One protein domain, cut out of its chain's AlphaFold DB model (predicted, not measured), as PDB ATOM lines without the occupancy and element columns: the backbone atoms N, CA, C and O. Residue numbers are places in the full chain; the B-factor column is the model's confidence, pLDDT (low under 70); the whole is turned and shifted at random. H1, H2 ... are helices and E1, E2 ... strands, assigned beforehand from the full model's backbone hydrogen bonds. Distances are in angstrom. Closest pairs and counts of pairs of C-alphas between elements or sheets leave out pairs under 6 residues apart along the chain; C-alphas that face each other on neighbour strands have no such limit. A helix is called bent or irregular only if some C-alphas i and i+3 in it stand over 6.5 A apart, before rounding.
ATOM      1  N   LEU A   4     -30.789 -21.856  31.963       82.50
ATOM      2  CA  LEU A   4     -29.962 -22.824  32.679       82.50
ATOM      3  C   LEU A   4     -30.312 -22.806  34.159       82.50
ATOM      4  O   LEU A   4     -30.561 -23.856  34.741       82.50
ATOM      5  N   ASP A   5     -30.330 -21.606  34.741       89.31
ATOM      6  CA  ASP A   5     -30.546 -21.400  36.164       89.31
ATOM      7  C   ASP A   5     -31.299 -20.088  36.422       89.31
ATOM      8  O   ASP A   5     -31.024 -19.054  35.800       89.31
ATOM      9  N   TYR A   6     -32.176 -20.120  37.420       92.44
ATOM     10  CA  TYR A   6     -32.658 -18.944  38.132       92.44
ATOM     11  C   TYR A   6     -31.725 -18.663  39.303       92.44
ATOM     12  O   TYR A   6     -31.397 -19.571  40.067       92.44
ATOM     13  N   ILE A   7     -31.319 -17.408  39.463       94.44
ATOM     14  CA  ILE A   7     -30.436 -16.962  40.541       94.44
ATOM     15  C   ILE A   7     -31.126 -15.820  41.272       94.44
ATOM     16  O   ILE A   7     -31.310 -14.738  40.722       94.44
ATOM     17  N   ARG A   8     -31.494 -16.027  42.531       94.81
ATOM     18  CA  ARG A   8     -32.013 -14.978  43.400       94.81
ATOM     19  C   ARG A   8     -30.903 -14.461  44.298       94.81
ATOM     20  O   ARG A   8     -30.301 -15.214  45.057       94.81
ATOM     21  N   ILE A   9     -30.678 -13.156  44.261       96.12
ATOM     22  CA  ILE A   9     -29.727 -12.495  45.153       96.12
ATOM     23  C   ILE A   9     -30.369 -12.325  46.530       96.12
ATOM     24  O   ILE A   9     -31.401 -11.670  46.668       96.12
ATOM     25  N   VAL A  10     -29.747 -12.882  47.565       96.12
ATOM     26  CA  VAL A  10     -30.264 -12.846  48.943       96.12
ATOM     27  C   VAL A  10     -29.658 -11.689  49.731       96.12
ATOM     28  O   VAL A  10     -30.348 -11.039  50.515       96.12
ATOM     29  N   GLY A  11     -28.383 -11.389  49.496       95.88
ATOM     30  CA  GLY A  11     -27.672 -10.338  50.213       95.88
ATOM     31  C   GLY A  11     -26.270 -10.112  49.669       95.88
ATOM     32  O   GLY A  11     -25.743 -10.930  48.917       95.88
ATOM     33  N   ILE A  12     -25.666  -8.999  50.071       96.88
ATOM     34  CA  ILE A  12     -24.261  -8.698  49.791       96.88
ATOM     35  C   ILE A  12     -23.404  -9.502  50.774       96.88
ATOM     36  O   ILE A  12     -23.679  -9.501  51.972       96.88
ATOM     37  N   SER A  13     -22.396 -10.197  50.258       96.25
ATOM     38  CA  SER A  13     -21.381 -10.899  51.048       96.25
ATOM     39  C   SER A  13     -20.135 -10.029  51.216       96.25
ATOM     40  O   SER A  13     -19.654  -9.839  52.328       96.25
ATOM     41  N   GLU A  14     -19.650  -9.449  50.115       95.00
ATOM     42  CA  GLU A  14     -18.421  -8.655  50.084       95.00
ATOM     43  C   GLU A  14     -18.492  -7.579  48.992       95.00
ATOM     44  O   GLU A  14     -19.152  -7.757  47.966       95.00
ATOM     45  N   ILE A  15     -17.813  -6.456  49.229       93.06
ATOM     46  CA  ILE A  15     -17.619  -5.366  48.269       93.06
ATOM     47  C   ILE A  15     -16.124  -5.083  48.210       93.06
ATOM     48  O   ILE A  15     -15.539  -4.658  49.210       93.06
ATOM     49  N   ASN A  16     -15.529  -5.285  47.039       89.75
ATOM     50  CA  ASN A  16     -14.128  -4.997  46.787       89.75
ATOM     51  C   ASN A  16     -14.009  -3.846  45.779       89.75
ATOM     52  O   ASN A  16     -14.210  -4.021  44.580       89.75
ATOM     53  N   SER A  17     -13.699  -2.660  46.302       77.88
ATOM     54  CA  SER A  17     -13.417  -1.448  45.533       77.88
ATOM     55  C   SER A  17     -11.918  -1.140  45.634       77.88
ATOM     56  O   SER A  17     -11.490  -0.428  46.549       77.88
ATOM     57  N   GLY A  18     -11.109  -1.739  44.761       68.88
ATOM     58  CA  GLY A  18      -9.648  -1.596  44.747       68.88
ATOM     59  C   GLY A  18      -9.104  -1.284  43.351       68.88
ATOM     60  O   GLY A  18      -9.863  -1.243  42.391       68.88
ATOM     61  N   SER A  19      -7.783  -1.095  43.245       61.75
ATOM     62  CA  SER A  19      -7.056  -0.598  42.056       61.75
ATOM     63  C   SER A  19      -6.970  -1.582  40.874       61.75
ATOM     64  O   SER A  19      -5.915  -1.719  40.251       61.75
ATOM     65  N   GLY A  20      -8.024  -2.353  40.623       72.94
ATOM     66  CA  GLY A  20      -8.049  -3.372  39.576       72.94
ATOM     67  C   GLY A  20      -9.447  -3.628  39.033       72.94
ATOM     68  O   GLY A  20      -9.629  -3.559  37.825       72.94
ATOM     69  N   HIS A  21     -10.422  -3.889  39.909       83.12
ATOM     70  CA  HIS A  21     -11.811  -4.170  39.532       83.12
ATOM     71  C   HIS A  21     -12.789  -3.708  40.614       83.12
ATOM     72  O   HIS A  21     -12.433  -3.598  41.792       83.12
ATOM     73  N   SER A  22     -14.031  -3.451  40.201       90.00
ATOM     74  CA  SER A  22     -15.146  -3.138  41.099       90.00
ATOM     75  C   SER A  22     -16.019  -4.383  41.269       90.00
ATOM     76  O   SER A  22     -17.009  -4.560  40.558       90.00
ATOM     77  N   ASP A  23     -15.654  -5.248  42.215       93.44
ATOM     78  CA  ASP A  23     -16.298  -6.550  42.411       93.44
ATOM     79  C   ASP A  23     -17.305  -6.523  43.580       93.44
ATOM     80  O   ASP A  23     -16.982  -6.113  44.699       93.44
ATOM     81  N   ILE A  24     -18.530  -7.009  43.352       94.81
ATOM     82  CA  ILE A  24     -19.498  -7.289  44.425       94.81
ATOM     83  C   ILE A  24     -19.786  -8.784  44.467       94.81
ATOM     84  O   ILE A  24     -20.278  -9.359  43.494       94.81
ATOM     85  N   THR A  25     -19.555  -9.402  45.620       96.69
ATOM     86  CA  THR A  25     -19.934 -10.791  45.876       96.69
ATOM     87  C   THR A  25     -21.254 -10.839  46.624       96.69
ATOM     88  O   THR A  25     -21.428 -10.198  47.662       96.69
ATOM     89  N   PHE A  26     -22.188 -11.638  46.122       97.56
ATOM     90  CA  PHE A  26     -23.512 -11.832  46.691       97.56
ATOM     91  C   PHE A  26     -23.706 -13.262  47.175       97.56
ATOM     92  O   PHE A  26     -23.265 -14.207  46.523       97.56
ATOM     93  N   ASN A  27     -24.459 -13.410  48.263       97.62
ATOM     94  CA  ASN A  27     -25.089 -14.675  48.623       97.62
ATOM     95  C   ASN A  27     -26.321 -14.882  47.740       97.62
ATOM     96  O   ASN A  27     -27.129 -13.958  47.580       97.62
ATOM     97  N   ILE A  28     -26.475 -16.084  47.191       96.25
ATOM     98  CA  ILE A  28     -27.554 -16.417  46.259       96.25
ATOM     99  C   ILE A  28     -28.287 -17.698  46.645       96.25
ATOM    100  O   ILE A  28     -27.712 -18.614  47.230       96.25
ATOM    101  N   GLU A  29     -29.549 -17.754  46.240       94.94
ATOM    102  CA  GLU A  29     -30.316 -18.981  46.034       94.94
ATOM    103  C   GLU A  29     -30.327 -19.253  44.526       94.94
ATOM    104  O   GLU A  29     -30.631 -18.346  43.752       94.94
ATOM    105  N   TYR A  30     -30.002 -20.466  44.083       91.56
ATOM    106  CA  TYR A  30     -30.076 -20.821  42.667       91.56
ATOM    107  C   TYR A  30     -30.737 -22.177  42.430       91.56
ATOM    108  O   TYR A  30     -30.614 -23.104  43.234       91.56
ATOM    109  N   SER A  31     -31.441 -22.289  41.311       87.62
ATOM    110  CA  SER A  31     -32.154 -23.499  40.900       87.62
ATOM    111  C   SER A  31     -32.216 -23.583  39.381       87.62
ATOM    112  O   SER A  31     -32.551 -22.589  38.737       87.62
ATOM    113  N   GLY A  32     -31.971 -24.764  38.817       84.00
ATOM    114  CA  GLY A  32     -32.292 -25.024  37.413       84.00
ATOM    115  C   GLY A  32     -33.804 -25.108  37.186       84.00
ATOM    116  O   GLY A  32     -34.564 -25.287  38.141       84.00
ATOM    117  N   ASP A  33     -34.240 -25.040  35.926       74.38
ATOM    118  CA  ASP A  33     -35.664 -25.087  35.540       74.38
ATOM    119  C   ASP A  33     -36.416 -26.295  36.131       74.38
ATOM    120  O   ASP A  33     -37.578 -26.184  36.519       74.38
ATOM    121  N   ALA A  34     -35.751 -27.449  36.235       68.75
ATOM    122  CA  ALA A  34     -36.353 -28.685  36.738       68.75
ATOM    123  C   ALA A  34     -36.515 -28.733  38.273       68.75
ATOM    124  O   ALA A  34     -37.367 -29.472  38.762       68.75
ATOM    125  N   ASP A  35     -35.747 -27.934  39.024       71.56
ATOM    126  CA  ASP A  35     -35.591 -28.056  40.485       71.56
ATOM    127  C   ASP A  35     -35.945 -26.755  41.234       71.56
ATOM    128  O   ASP A  35     -35.438 -26.482  42.325       71.56
ATOM    129  N   PHE A  36     -36.840 -25.932  40.675       68.12
ATOM    130  CA  PHE A  36     -37.211 -24.626  41.245       68.12
ATOM    131  C   PHE A  36     -37.750 -24.698  42.689       68.12
ATOM    132  O   PHE A  36     -37.622 -23.750  43.460       68.12
ATOM    133  N   SER A  37     -38.342 -25.826  43.089       74.38
ATOM    134  CA  SER A  37     -38.891 -26.031  44.438       74.38
ATOM    135  C   SER A  37     -37.836 -26.332  45.510       74.38
ATOM    136  O   SER A  37     -38.178 -26.368  46.692       74.38
ATOM    137  N   SER A  38     -36.576 -26.566  45.131       83.56
ATOM    138  CA  SER A  38     -35.480 -26.918  46.047       83.56
ATOM    139  C   SER A  38     -34.198 -26.139  45.709       83.56
ATOM    140  O   SER A  38     -33.217 -26.730  45.247       83.56
ATOM    141  N   PRO A  39     -34.187 -24.808  45.917       85.88
ATOM    142  CA  PRO A  39     -33.035 -23.978  45.589       85.88
ATOM    143  C   PRO A  39     -31.817 -24.323  46.454       85.88
ATOM    144  O   PRO A  39     -31.931 -24.681  47.628       85.88
ATOM    145  N   LYS A  40     -30.628 -24.183  45.866       91.75
ATOM    146  CA  LYS A  40     -29.335 -24.361  46.535       91.75
ATOM    147  C   LYS A  40     -28.748 -23.007  46.909       91.75
ATOM    148  O   LYS A  40     -28.902 -22.035  46.173       91.75
ATOM    149  N   MET A  41     -28.039 -22.955  48.032       94.69
ATOM    150  CA  MET A  41     -27.291 -21.763  48.431       94.69
ATOM    151  C   MET A  41     -25.940 -21.715  47.718       94.69
ATOM    152  O   MET A  41     -25.292 -22.745  47.529       94.69
ATOM    153  N   GLY A  42     -25.492 -20.516  47.364       94.25
ATOM    154  CA  GLY A  42     -24.182 -20.297  46.762       94.25
ATOM    155  C   GLY A  42     -23.735 -18.845  46.854       94.25
ATOM    156  O   GLY A  42     -24.353 -18.024  47.537       94.25
ATOM    157  N   VAL A  43     -22.668 -18.529  46.124       95.19
ATOM    158  CA  VAL A  43     -22.174 -17.163  45.952       95.19
ATOM    159  C   VAL A  43     -21.961 -16.853  44.476       95.19
ATOM    160  O   VAL A  43     -21.617 -17.740  43.694       95.19
ATOM    161  N   ILE A  44     -22.150 -15.593  44.099       93.75
ATOM    162  CA  ILE A  44     -21.775 -15.070  42.782       93.75
ATOM    163  C   ILE A  44     -21.008 -13.768  42.960       93.75
ATOM    164  O   ILE A  44     -21.414 -12.916  43.748       93.75
ATOM    165  N   THR A  45     -19.923 -13.603  42.212       94.69
ATOM    166  CA  THR A  45     -19.198 -12.335  42.124       94.69
ATOM    167  C   THR A  45     -19.542 -11.666  40.805       94.69
ATOM    168  O   THR A  45     -19.388 -12.268  39.744       94.69
ATOM    169  N   LEU A  46     -20.033 -10.431  40.882       92.88
ATOM    170  CA  LEU A  46     -20.261  -9.573  39.729       92.88
ATOM    171  C   LEU A  46     -19.139  -8.548  39.650       92.88
ATOM    172  O   LEU A  46     -18.972  -7.743  40.567       92.88
ATOM    173  N   ARG A  47     -18.425  -8.561  38.528       91.88
ATOM    174  CA  ARG A  47     -17.444  -7.543  38.178       91.88
ATOM    175  C   ARG A  47     -18.129  -6.403  37.442       91.88
ATOM    176  O   ARG A  47     -18.571  -6.561  36.303       91.88
ATOM    177  N   LEU A  48     -18.306  -5.280  38.123       90.25
ATOM    178  CA  LEU A  48     -19.177  -4.207  37.653       90.25
ATOM    179  C   LEU A  48     -18.580  -3.407  36.499       90.25
ATOM    180  O   LEU A  48     -19.330  -2.968  35.634       90.25
ATOM    181  N   ASP A  49     -17.264  -3.241  36.460       86.31
ATOM    182  CA  ASP A  49     -16.560  -2.558  35.374       86.31
ATOM    183  C   ASP A  49     -16.729  -3.296  34.036       86.31
ATOM    184  O   ASP A  49     -17.039  -2.668  33.025       86.31
ATOM    185  N   GLU A  50     -16.654  -4.630  34.039       87.75
ATOM    186  CA  GLU A  50     -16.962  -5.447  32.856       87.75
ATOM    187  C   GLU A  50     -18.456  -5.407  32.504       87.75
ATOM    188  O   GLU A  50     -18.824  -5.329  31.332       87.75
ATOM    189  N   LEU A  51     -19.330  -5.440  33.514       88.69
ATOM    190  CA  LEU A  51     -20.778  -5.481  33.317       88.69
ATOM    191  C   LEU A  51     -21.353  -4.163  32.774       88.69
ATOM    192  O   LEU A  51     -22.331  -4.180  32.026       88.69
ATOM    193  N   LEU A  52     -20.793  -3.030  33.199       88.19
ATOM    194  CA  LEU A  52     -21.290  -1.687  32.887       88.19
ATOM    195  C   LEU A  52     -20.463  -0.989  31.803       88.19
ATOM    196  O   LEU A  52     -20.937  -0.018  31.217       88.19
ATOM    197  N   GLY A  53     -19.244  -1.463  31.530       82.62
ATOM    198  CA  GLY A  53     -18.318  -0.808  30.607       82.62
ATOM    199  C   GLY A  53     -17.816   0.549  31.111       82.62
ATOM    200  O   GLY A  53     -17.369   1.367  30.309       82.62
ATOM    201  N   THR A  54     -17.910   0.812  32.420       72.62
ATOM    202  CA  THR A  54     -17.491   2.073  33.049       72.62
ATOM    203  C   THR A  54     -16.287   1.848  33.966       72.62
ATOM    204  O   THR A  54     -16.313   0.897  34.751       72.62
ATOM    205  N   PRO A  55     -15.255   2.710  33.919       68.88
ATOM    206  CA  PRO A  55     -14.096   2.591  34.798       68.88
ATOM    207  C   PRO A  55     -14.431   2.913  36.266       68.88
ATOM    208  O   PRO A  55     -15.373   3.650  36.543       68.88
ATOM    209  N   GLU A  56     -13.641   2.306  37.163       71.00
ATOM    210  CA  GLU A  56     -13.676   2.293  38.639       71.00
ATOM    211  C   GLU A  56     -14.853   3.009  39.328       71.00
ATOM    212  O   GLU A  56     -14.904   4.235  39.449       71.00
ATOM    213  N   LEU A  57     -15.763   2.210  39.890       82.38
ATOM    214  CA  LEU A  57     -16.826   2.702  40.755       82.38
ATOM    215  C   LEU A  57     -16.305   2.883  42.181       82.38
ATOM    216  O   LEU A  57     -15.677   1.996  42.762       82.38
ATOM    217  N   GLY A  58     -16.635   4.021  42.792       85.94
ATOM    218  CA  GLY A  58     -16.367   4.230  44.209       85.94
ATOM    219  C   GLY A  58     -17.161   3.250  45.077       85.94
ATOM    220  O   GLY A  58     -18.275   2.847  44.736       85.94
ATOM    221  N   ARG A  59     -16.636   2.919  46.263       88.12
ATOM    222  CA  ARG A  59     -17.298   2.015  47.223       88.12
ATOM    223  C   ARG A  59     -18.764   2.373  47.487       88.12
ATOM    224  O   ARG A  59     -19.617   1.494  47.510       88.12
ATOM    225  N   GLY A  60     -19.066   3.662  47.658       89.56
ATOM    226  CA  GLY A  60     -20.434   4.123  47.915       89.56
ATOM    227  C   GLY A  60     -21.391   3.890  46.740       89.56
ATOM    228  O   GLY A  60     -22.588   3.704  46.946       89.56
ATOM    229  N   ASP A  61     -20.885   3.860  45.509       89.19
ATOM    230  CA  ASP A  61     -21.682   3.542  44.324       89.19
ATOM    231  C   ASP A  61     -21.888   2.036  44.188       89.19
ATOM    232  O   ASP A  61     -23.005   1.589  43.916       89.19
ATOM    233  N   MET A  62     -20.855   1.250  44.501       91.31
ATOM    234  CA  MET A  62     -20.970  -0.202  44.611       91.31
ATOM    235  C   MET A  62     -21.997  -0.614  45.671       91.31
ATOM    236  O   MET A  62     -22.832  -1.473  45.408       91.31
ATOM    237  N   GLU A  63     -22.011   0.031  46.838       92.56
ATOM    238  CA  GLU A  63     -23.004  -0.232  47.888       92.56
ATOM    239  C   GLU A  63     -24.440   0.033  47.401       92.56
ATOM    240  O   GLU A  63     -25.333  -0.782  47.642       92.56
ATOM    241  N   LYS A  64     -24.671   1.115  46.644       92.44
ATOM    242  CA  LYS A  64     -25.990   1.415  46.053       92.44
ATOM    243  C   LYS A  64     -26.404   0.373  45.012       92.44
ATOM    244  O   LYS A  64     -27.561  -0.050  45.010       92.44
ATOM    245  N   ILE A  65     -25.484  -0.032  44.133       92.81
ATOM    246  CA  ILE A  65     -25.732  -1.066  43.114       92.81
ATOM    247  C   ILE A  65     -26.037  -2.398  43.792       92.81
ATOM    248  O   ILE A  65     -27.048  -3.030  43.483       92.81
ATOM    249  N   GLY A  66     -25.212  -2.784  44.766       93.81
ATOM    250  CA  GLY A  66     -25.407  -3.979  45.570       93.81
ATOM    251  C   GLY A  66     -26.784  -3.993  46.218       93.81
ATOM    252  O   GLY A  66     -27.545  -4.938  46.021       93.81
ATOM    253  N   ALA A  67     -27.158  -2.912  46.905       93.44
ATOM    254  CA  ALA A  67     -28.465  -2.788  47.544       93.44
ATOM    255  C   ALA A  67     -29.632  -2.888  46.544       93.44
ATOM    256  O   ALA A  67     -30.676  -3.446  46.877       93.44
ATOM    257  N   ARG A  68     -29.460  -2.391  45.312       92.88
ATOM    258  CA  ARG A  68     -30.467  -2.487  44.242       92.88
ATOM    259  C   ARG A  68     -30.652  -3.919  43.736       92.88
ATOM    260  O   ARG A  68     -31.763  -4.291  43.356       92.88
ATOM    261  N   LEU A  69     -29.566  -4.689  43.713       94.94
ATOM    262  CA  LEU A  69     -29.535  -6.073  43.250       94.94
ATOM    263  C   LEU A  69     -30.019  -7.072  44.302       94.94
ATOM    264  O   LEU A  69     -30.485  -8.149  43.940       94.94
ATOM    265  N   VAL A  70     -29.981  -6.720  45.590       94.81
ATOM    266  CA  VAL A  70     -30.575  -7.550  46.647       94.81
ATOM    267  C   VAL A  70     -32.052  -7.825  46.341       94.81
ATOM    268  O   VAL A  70     -32.826  -6.917  46.044       94.81
ATOM    269  N   ARG A  71     -32.438  -9.103  46.432       92.69
ATOM    270  CA  ARG A  71     -33.751  -9.683  46.090       92.69
ATOM    271  C   ARG A  71     -34.102  -9.719  44.603       92.69
ATOM    272  O   ARG A  71     -35.179 -10.224  44.285       92.69
ATOM    273  N   GLN A  72     -33.234  -9.250  43.707       95.00
ATOM    274  CA  GLN A  72     -33.459  -9.436  42.275       95.00
ATOM    275  C   GLN A  72     -33.303 -10.906  41.890       95.00
ATOM    276  O   GLN A  72     -32.520 -11.649  42.489       95.00
ATOM    277  N   VAL A  73     -34.066 -11.302  40.874       93.81
ATOM    278  CA  VAL A  73     -33.948 -12.606  40.224       93.81
ATOM    279  C   VAL A  73     -33.270 -12.398  38.879       93.81
ATOM    280  O   VAL A  73     -33.668 -11.545  38.081       93.81
ATOM    281  N   LEU A  74     -32.228 -13.181  38.654       94.62
ATOM    282  CA  LEU A  74     -31.435 -13.216  37.446       94.62
ATOM    283  C   LEU A  74     -31.660 -14.545  36.731       94.62
ATOM    284  O   LEU A  74     -31.948 -15.566  37.360       94.62
ATOM    285  N   LEU A  75     -31.496 -14.514  35.418       93.50
ATOM    286  CA  LEU A  75     -31.510 -15.676  34.548       93.50
ATOM    287  C   LEU A  75     -30.099 -15.888  34.029       93.50
ATOM    288  O   LEU A  75     -29.466 -14.951  33.538       93.50
ATOM    289  N   ARG A  76     -29.616 -17.119  34.121       91.31
ATOM    290  CA  ARG A  76     -28.397 -17.544  33.445       91.31
ATOM    291  C   ARG A  76     -28.798 -18.319  32.204       91.31
ATOM    292  O   ARG A  76     -29.392 -19.390  32.308       91.31
ATOM    293  N   GLU A  77     -28.458 -17.796  31.037       91.44
ATOM    294  CA  GLU A  77     -28.794 -18.416  29.755       91.44
ATOM    295  C   GLU A  77     -27.534 -18.764  28.967       91.44
ATOM    296  O   GLU A  77     -26.500 -18.103  29.094       91.44
ATOM    297  N   ARG A  78     -27.630 -19.803  28.132       89.25
ATOM    298  CA  ARG A  78     -26.628 -20.107  27.107       89.25
ATOM    299  C   ARG A  78     -27.164 -19.688  25.744       89.25
ATOM    300  O   ARG A  78     -28.198 -20.189  25.297       89.25
ATOM    301  N   THR A  79     -26.444 -18.793  25.086       87.12
ATOM    302  CA  THR A  79     -26.746 -18.330  23.731       87.12
ATOM    303  C   THR A  79     -26.395 -19.394  22.688       87.12
ATOM    304  O   THR A  79     -25.745 -20.400  22.981       87.12
ATOM    305  N   GLY A  80     -26.857 -19.199  21.449       84.38
ATOM    306  CA  GLY A  80     -26.683 -20.180  20.367       84.38
ATOM    307  C   GLY A  80     -25.225 -20.439  19.966       84.38
ATOM    308  O   GLY A  80     -24.919 -21.515  19.466       84.38
ATOM    309  N   ASP A  81     -24.329 -19.486  20.224       89.50
ATOM    310  CA  ASP A  81     -22.874 -19.590  20.040       89.50
ATOM    311  C   ASP A  81     -22.150 -20.222  21.250       89.50
ATOM    312  O   ASP A  81     -20.937 -20.411  21.217       89.50
ATOM    313  N   GLY A  82     -22.880 -20.575  22.314       84.94
ATOM    314  CA  GLY A  82     -22.337 -21.185  23.529       84.94
ATOM    315  C   GLY A  82     -21.931 -20.196  24.627       84.94
ATOM    316  O   GLY A  82     -21.585 -20.647  25.723       84.94
ATOM    317  N   THR A  83     -22.019 -18.886  24.379       88.06
ATOM    318  CA  THR A  83     -21.742 -17.847  25.382       88.06
ATOM    319  C   THR A  83     -22.755 -17.921  26.531       88.06
ATOM    320  O   THR A  83     -23.917 -18.282  26.346       88.06
ATOM    321  N   ILE A  84     -22.314 -17.631  27.757       87.44
ATOM    322  CA  ILE A  84     -23.200 -17.551  28.922       87.44
ATOM    323  C   ILE A  84     -23.501 -16.085  29.192       87.44
ATOM    324  O   ILE A  84     -22.581 -15.285  29.345       87.44
ATOM    325  N   VAL A  85     -24.784 -15.752  29.293       90.00
ATOM    326  CA  VAL A  85     -25.252 -14.402  29.612       90.00
ATOM    327  C   VAL A  85     -26.046 -14.408  30.911       90.00
ATOM    328  O   VAL A  85     -26.748 -15.372  31.226       90.00
ATOM    329  N   ILE A  86     -25.923 -13.318  31.668       92.06
ATOM    330  CA  ILE A  86     -26.722 -13.065  32.866       92.06
ATOM    331  C   ILE A  86     -27.728 -11.964  32.544       92.06
ATOM    332  O   ILE A  86     -27.360 -10.829  32.220       92.06
ATOM    333  N   LEU A  87     -29.005 -12.307  32.640       94.25
ATOM    334  CA  LEU A  87     -30.120 -11.408  32.384       94.25
ATOM    335  C   LEU A  87     -30.850 -11.108  33.690       94.25
ATOM    336  O   LEU A  87     -30.882 -11.915  34.613       94.25
ATOM    337  N   HIS A  88     -31.490  -9.951  33.763       94.94
ATOM    338  CA  HIS A  88     -32.552  -9.710  34.727       94.94
ATOM    339  C   HIS A  88     -33.796 -10.537  34.347       94.94
ATOM    340  O   HIS A  88     -34.013 -10.795  33.164       94.94
ATOM    341  N   ILE A  89     -34.672 -10.871  35.304       92.25
ATOM    342  CA  ILE A  89     -35.919 -11.640  35.072       92.25
ATOM    343  C   ILE A  89     -36.843 -11.056  33.984       92.25
ATOM    344  O   ILE A  89     -37.696 -11.747  33.443       92.25
ATOM    345  N   LEU A  90     -36.656  -9.782  33.630       90.94
ATOM    346  CA  LEU A  90     -37.357  -9.117  32.521       90.94
ATOM    347  C   LEU A  90     -36.760  -9.436  31.132       90.94
ATOM    348  O   LEU A  90     -37.164  -8.819  30.152       90.94
ATOM    349  N   GLY A  91     -35.781 -10.341  31.043       90.31
ATOM    350  CA  GLY A  91     -35.119 -10.743  29.797       90.31
ATOM    351  C   GLY A  91     -34.085  -9.742  29.266       90.31
ATOM    352  O   GLY A  91     -33.668  -9.842  28.118       90.31
ATOM    353  N   MET A  92     -33.679  -8.759  30.074       93.31
ATOM    354  CA  MET A  92     -32.706  -7.728  29.688       93.31
ATOM    355  C   MET A  92     -31.313  -8.063  30.234       93.31
ATOM    356  O   MET A  92     -31.245  -8.498  31.386       93.31
ATOM    357  N   PRO A  93     -30.210  -7.806  29.498       93.19
ATOM    358  CA  PRO A  93     -28.860  -7.927  30.043       93.19
ATOM    359  C   PRO A  93     -28.719  -7.168  31.363       93.19
ATOM    360  O   PRO A  93     -29.187  -6.033  31.488       93.19
ATOM    361  N   LEU A  94     -28.091  -7.789  32.362       94.00
ATOM    362  CA  LEU A  94     -28.054  -7.224  33.712       94.00
ATOM    363  C   LEU A  94     -27.405  -5.829  33.752       94.00
ATOM    364  O   LEU A  94     -27.919  -4.942  34.435       94.00
ATOM    365  N   GLY A  95     -26.336  -5.612  32.981       91.75
ATOM    366  CA  GLY A  95     -25.683  -4.305  32.854       91.75
ATOM    367  C   GLY A  95     -26.618  -3.228  32.303       91.75
ATOM    368  O   GLY A  95     -26.772  -2.166  32.905       91.75
ATOM    369  N   GLU A  96     -27.347  -3.524  31.223       92.25
ATOM    370  CA  GLU A  96     -28.345  -2.599  30.671       92.25
ATOM    371  C   GLU A  96     -29.465  -2.289  31.667       92.25
ATOM    372  O   GLU A  96     -29.898  -1.138  31.795       92.25
ATOM    373  N   TRP A  97     -29.944  -3.308  32.384       93.94
ATOM    374  CA  TRP A  97     -30.973  -3.116  33.397       93.94
ATOM    375  C   TRP A  97     -30.472  -2.211  34.525       93.94
ATOM    376  O   TRP A  97     -31.198  -1.302  34.936       93.94
ATOM    377  N   LEU A  98     -29.231  -2.400  34.984       92.06
ATOM    378  CA  LEU A  98     -28.602  -1.554  35.996       92.06
ATOM    379  C   LEU A  98     -28.482  -0.105  35.529       92.06
ATOM    380  O   LEU A  98     -28.926   0.785  36.254       92.06
ATOM    381  N   MET A  99     -27.995   0.138  34.311       89.62
ATOM    382  CA  MET A  99     -27.916   1.480  33.717       89.62
ATOM    383  C   MET A  99     -29.298   2.149  33.639       89.62
ATOM    384  O   MET A  99     -29.472   3.329  33.963       89.62
ATOM    385  N   LYS A 100     -30.339   1.388  33.276       89.06
ATOM    386  CA  LYS A 100     -31.723   1.889  33.245       89.06
ATOM    387  C   LYS A 100     -32.323   2.092  34.635       89.06
ATOM    388  O   LYS A 100     -33.199   2.938  34.776       89.06
ATOM    389  N   ASN A 101     -31.873   1.395  35.668       87.31
ATOM    390  CA  ASN A 101     -32.497   1.462  36.996       87.31
ATOM    391  C   ASN A 101     -31.655   2.183  38.050       87.31
ATOM    392  O   ASN A 101     -32.111   2.348  39.182       87.31
ATOM    393  N   THR A 102     -30.479   2.676  37.669       86.38
ATOM    394  CA  THR A 102     -29.533   3.341  38.562       86.38
ATOM    395  C   THR A 102     -29.118   4.678  37.941       86.38
ATOM    396  O   THR A 102     -28.155   4.734  37.185       86.38
ATOM    397  N   PRO A 103     -29.857   5.776  38.208       80.94
ATOM    398  CA  PRO A 103     -29.701   7.037  37.475       80.94
ATOM    399  C   PRO A 103     -28.293   7.641  37.491       80.94
ATOM    400  O   PRO A 103     -27.902   8.262  36.510       80.94
ATOM    401  N   PHE A 104     -27.524   7.448  38.568       82.00
ATOM    402  CA  PHE A 104     -26.163   7.982  38.664       82.00
ATOM    403  C   PHE A 104     -25.158   7.262  37.752       82.00
ATOM    404  O   PHE A 104     -24.101   7.817  37.491       82.00
ATOM    405  N   LEU A 105     -25.483   6.066  37.245       76.38
ATOM    406  CA  LEU A 105     -24.634   5.344  36.293       76.38
ATOM    407  C   LEU A 105     -24.746   5.877  34.860       76.38
ATOM    408  O   LEU A 105     -23.959   5.498  34.008       76.38
ATOM    409  N   ARG A 106     -25.730   6.733  34.563       65.75
ATOM    410  CA  ARG A 106     -25.947   7.278  33.213       65.75
ATOM    411  C   ARG A 106     -25.155   8.566  32.935       65.75
ATOM    412  O   ARG A 106     -25.509   9.269  31.991       65.75
TER     413      ARG A 106
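What this domain is: This is residues 4 to 106 of the 107 residues of an uncharacterized protein of Candidatus Dadabacteria bacterium (UniProt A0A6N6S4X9). A strongly twisted sheet of five strands curls like part of a barrel; H2 packs over one of its faces, running along E2 and coming closest to E1 at the C-alphas of Ser 17 and Arg 59, and H1 and H3 pack on each other between the end of E3 and E5. E1 and E2 are long and bent: the hairpin E4 and E5 pairs with the first part of E1, while H4 caps the end of H3 away from the sheet. The printed part has 103 residues with five named strands and four named helices, in the order E1 E2 E3 H1 H2 E4 E5 H3 H4. The sheet has the order E3 E2 E1 E4 E5 and is antiparallel throughout, and the class is mixed, helices and strands. The whole is compact, with a radius of gyration of the C-alphas of 13.6 A and spans of 39 by 29 by 24 A.

How they stand to each other: E1, residues 4 to 17, is an inner strand that bends by 82 degrees at residue 11. A tight link leads to E2, residues 22 to 31, which bends by 61 degrees at residue 27; the two form an antiparallel hairpin at 150 degrees, with N 10 and O 27 at 2.8 A and N 25 and O 14 at 2.9 A, within hydrogen-bond range. E2 and E3, residues 40 to 47, form the next hairpin, at 154 degrees, with N 44 and O 26 at 3.0 A. E1, E2 and E3 are a meander, each strand the antiparallel neighbour of the one before, and E3 is an edge strand. H1, residues 48 to 52, follows E3 directly and only grazes the sheet with its residues 48 to 51. H2, residues 59 to 69, is on the sheet at a height of 8.3 A. It lies over E2 and runs along the strands, at 15 degrees to E2 on the local plane; it is only just not over E1, on which 2 of its 11 C-alphas fall. The closest C-alphas of H2 and E1 are those of Ser 17 and Arg 59, 5.5 A apart. E4, residues 73 to 78, is the antiparallel neighbour of E1 at 114 degrees, with N 74 and O 7 at 2.7 A. E4 and E5, residues 84 to 88, form a hairpin at 153 degrees, with N 75 and O 87 at 2.8 A; E5 is the other edge strand. H3, residues 94 to 101, stands at the sheet's level, only just, with a height of 3.7 A; its closest C-alpha to E5 is that of Leu 94, 4.9 A from that of Leu 87. H3 touches H1, closest at the C-alphas of Leu 51 and Gly 95, 5.1 A. H2 and H3 are close but not clearly touching, about perpendicular at 82 degrees, with the C-alphas of Ile 65 and Leu 98 7.7 A apart. H4, residues 103 to 106, is not on the sheet and touches H3 only at the corner, the C-alphas of Met 99 and Leu 105 being 5.7 A apart. Every O i to N i+4 pair is within hydrogen-bond range in H1, H2 and H3; H4 is too short for such a pair.

Where its parts are: E1 begins at C-alpha 4, (-29.962, -22.824, 32.679), and measures 29.9 A; E2 measures 26.5 A and E3 22.2 A. H1 has 5 residues, and H2 measures 15.2 A from C-alpha 59 at (-17.298, 2.015, 47.223). E4 measures 16.8 A, E5 13.5 A and H3 10.3 A. H4 has 4 residues and ends at C-alpha 106, (-25.947, 7.278, 33.213).

The domain as a whole: The two C-alphas farthest apart are those of Ser 19 and Ala 34, at 40.9 A. The printed part has no cut, and no link is long. The mean pLDDT of the printed part is 88.4; residues 18 to 19, 34, 36, 55 and 106 are under 70.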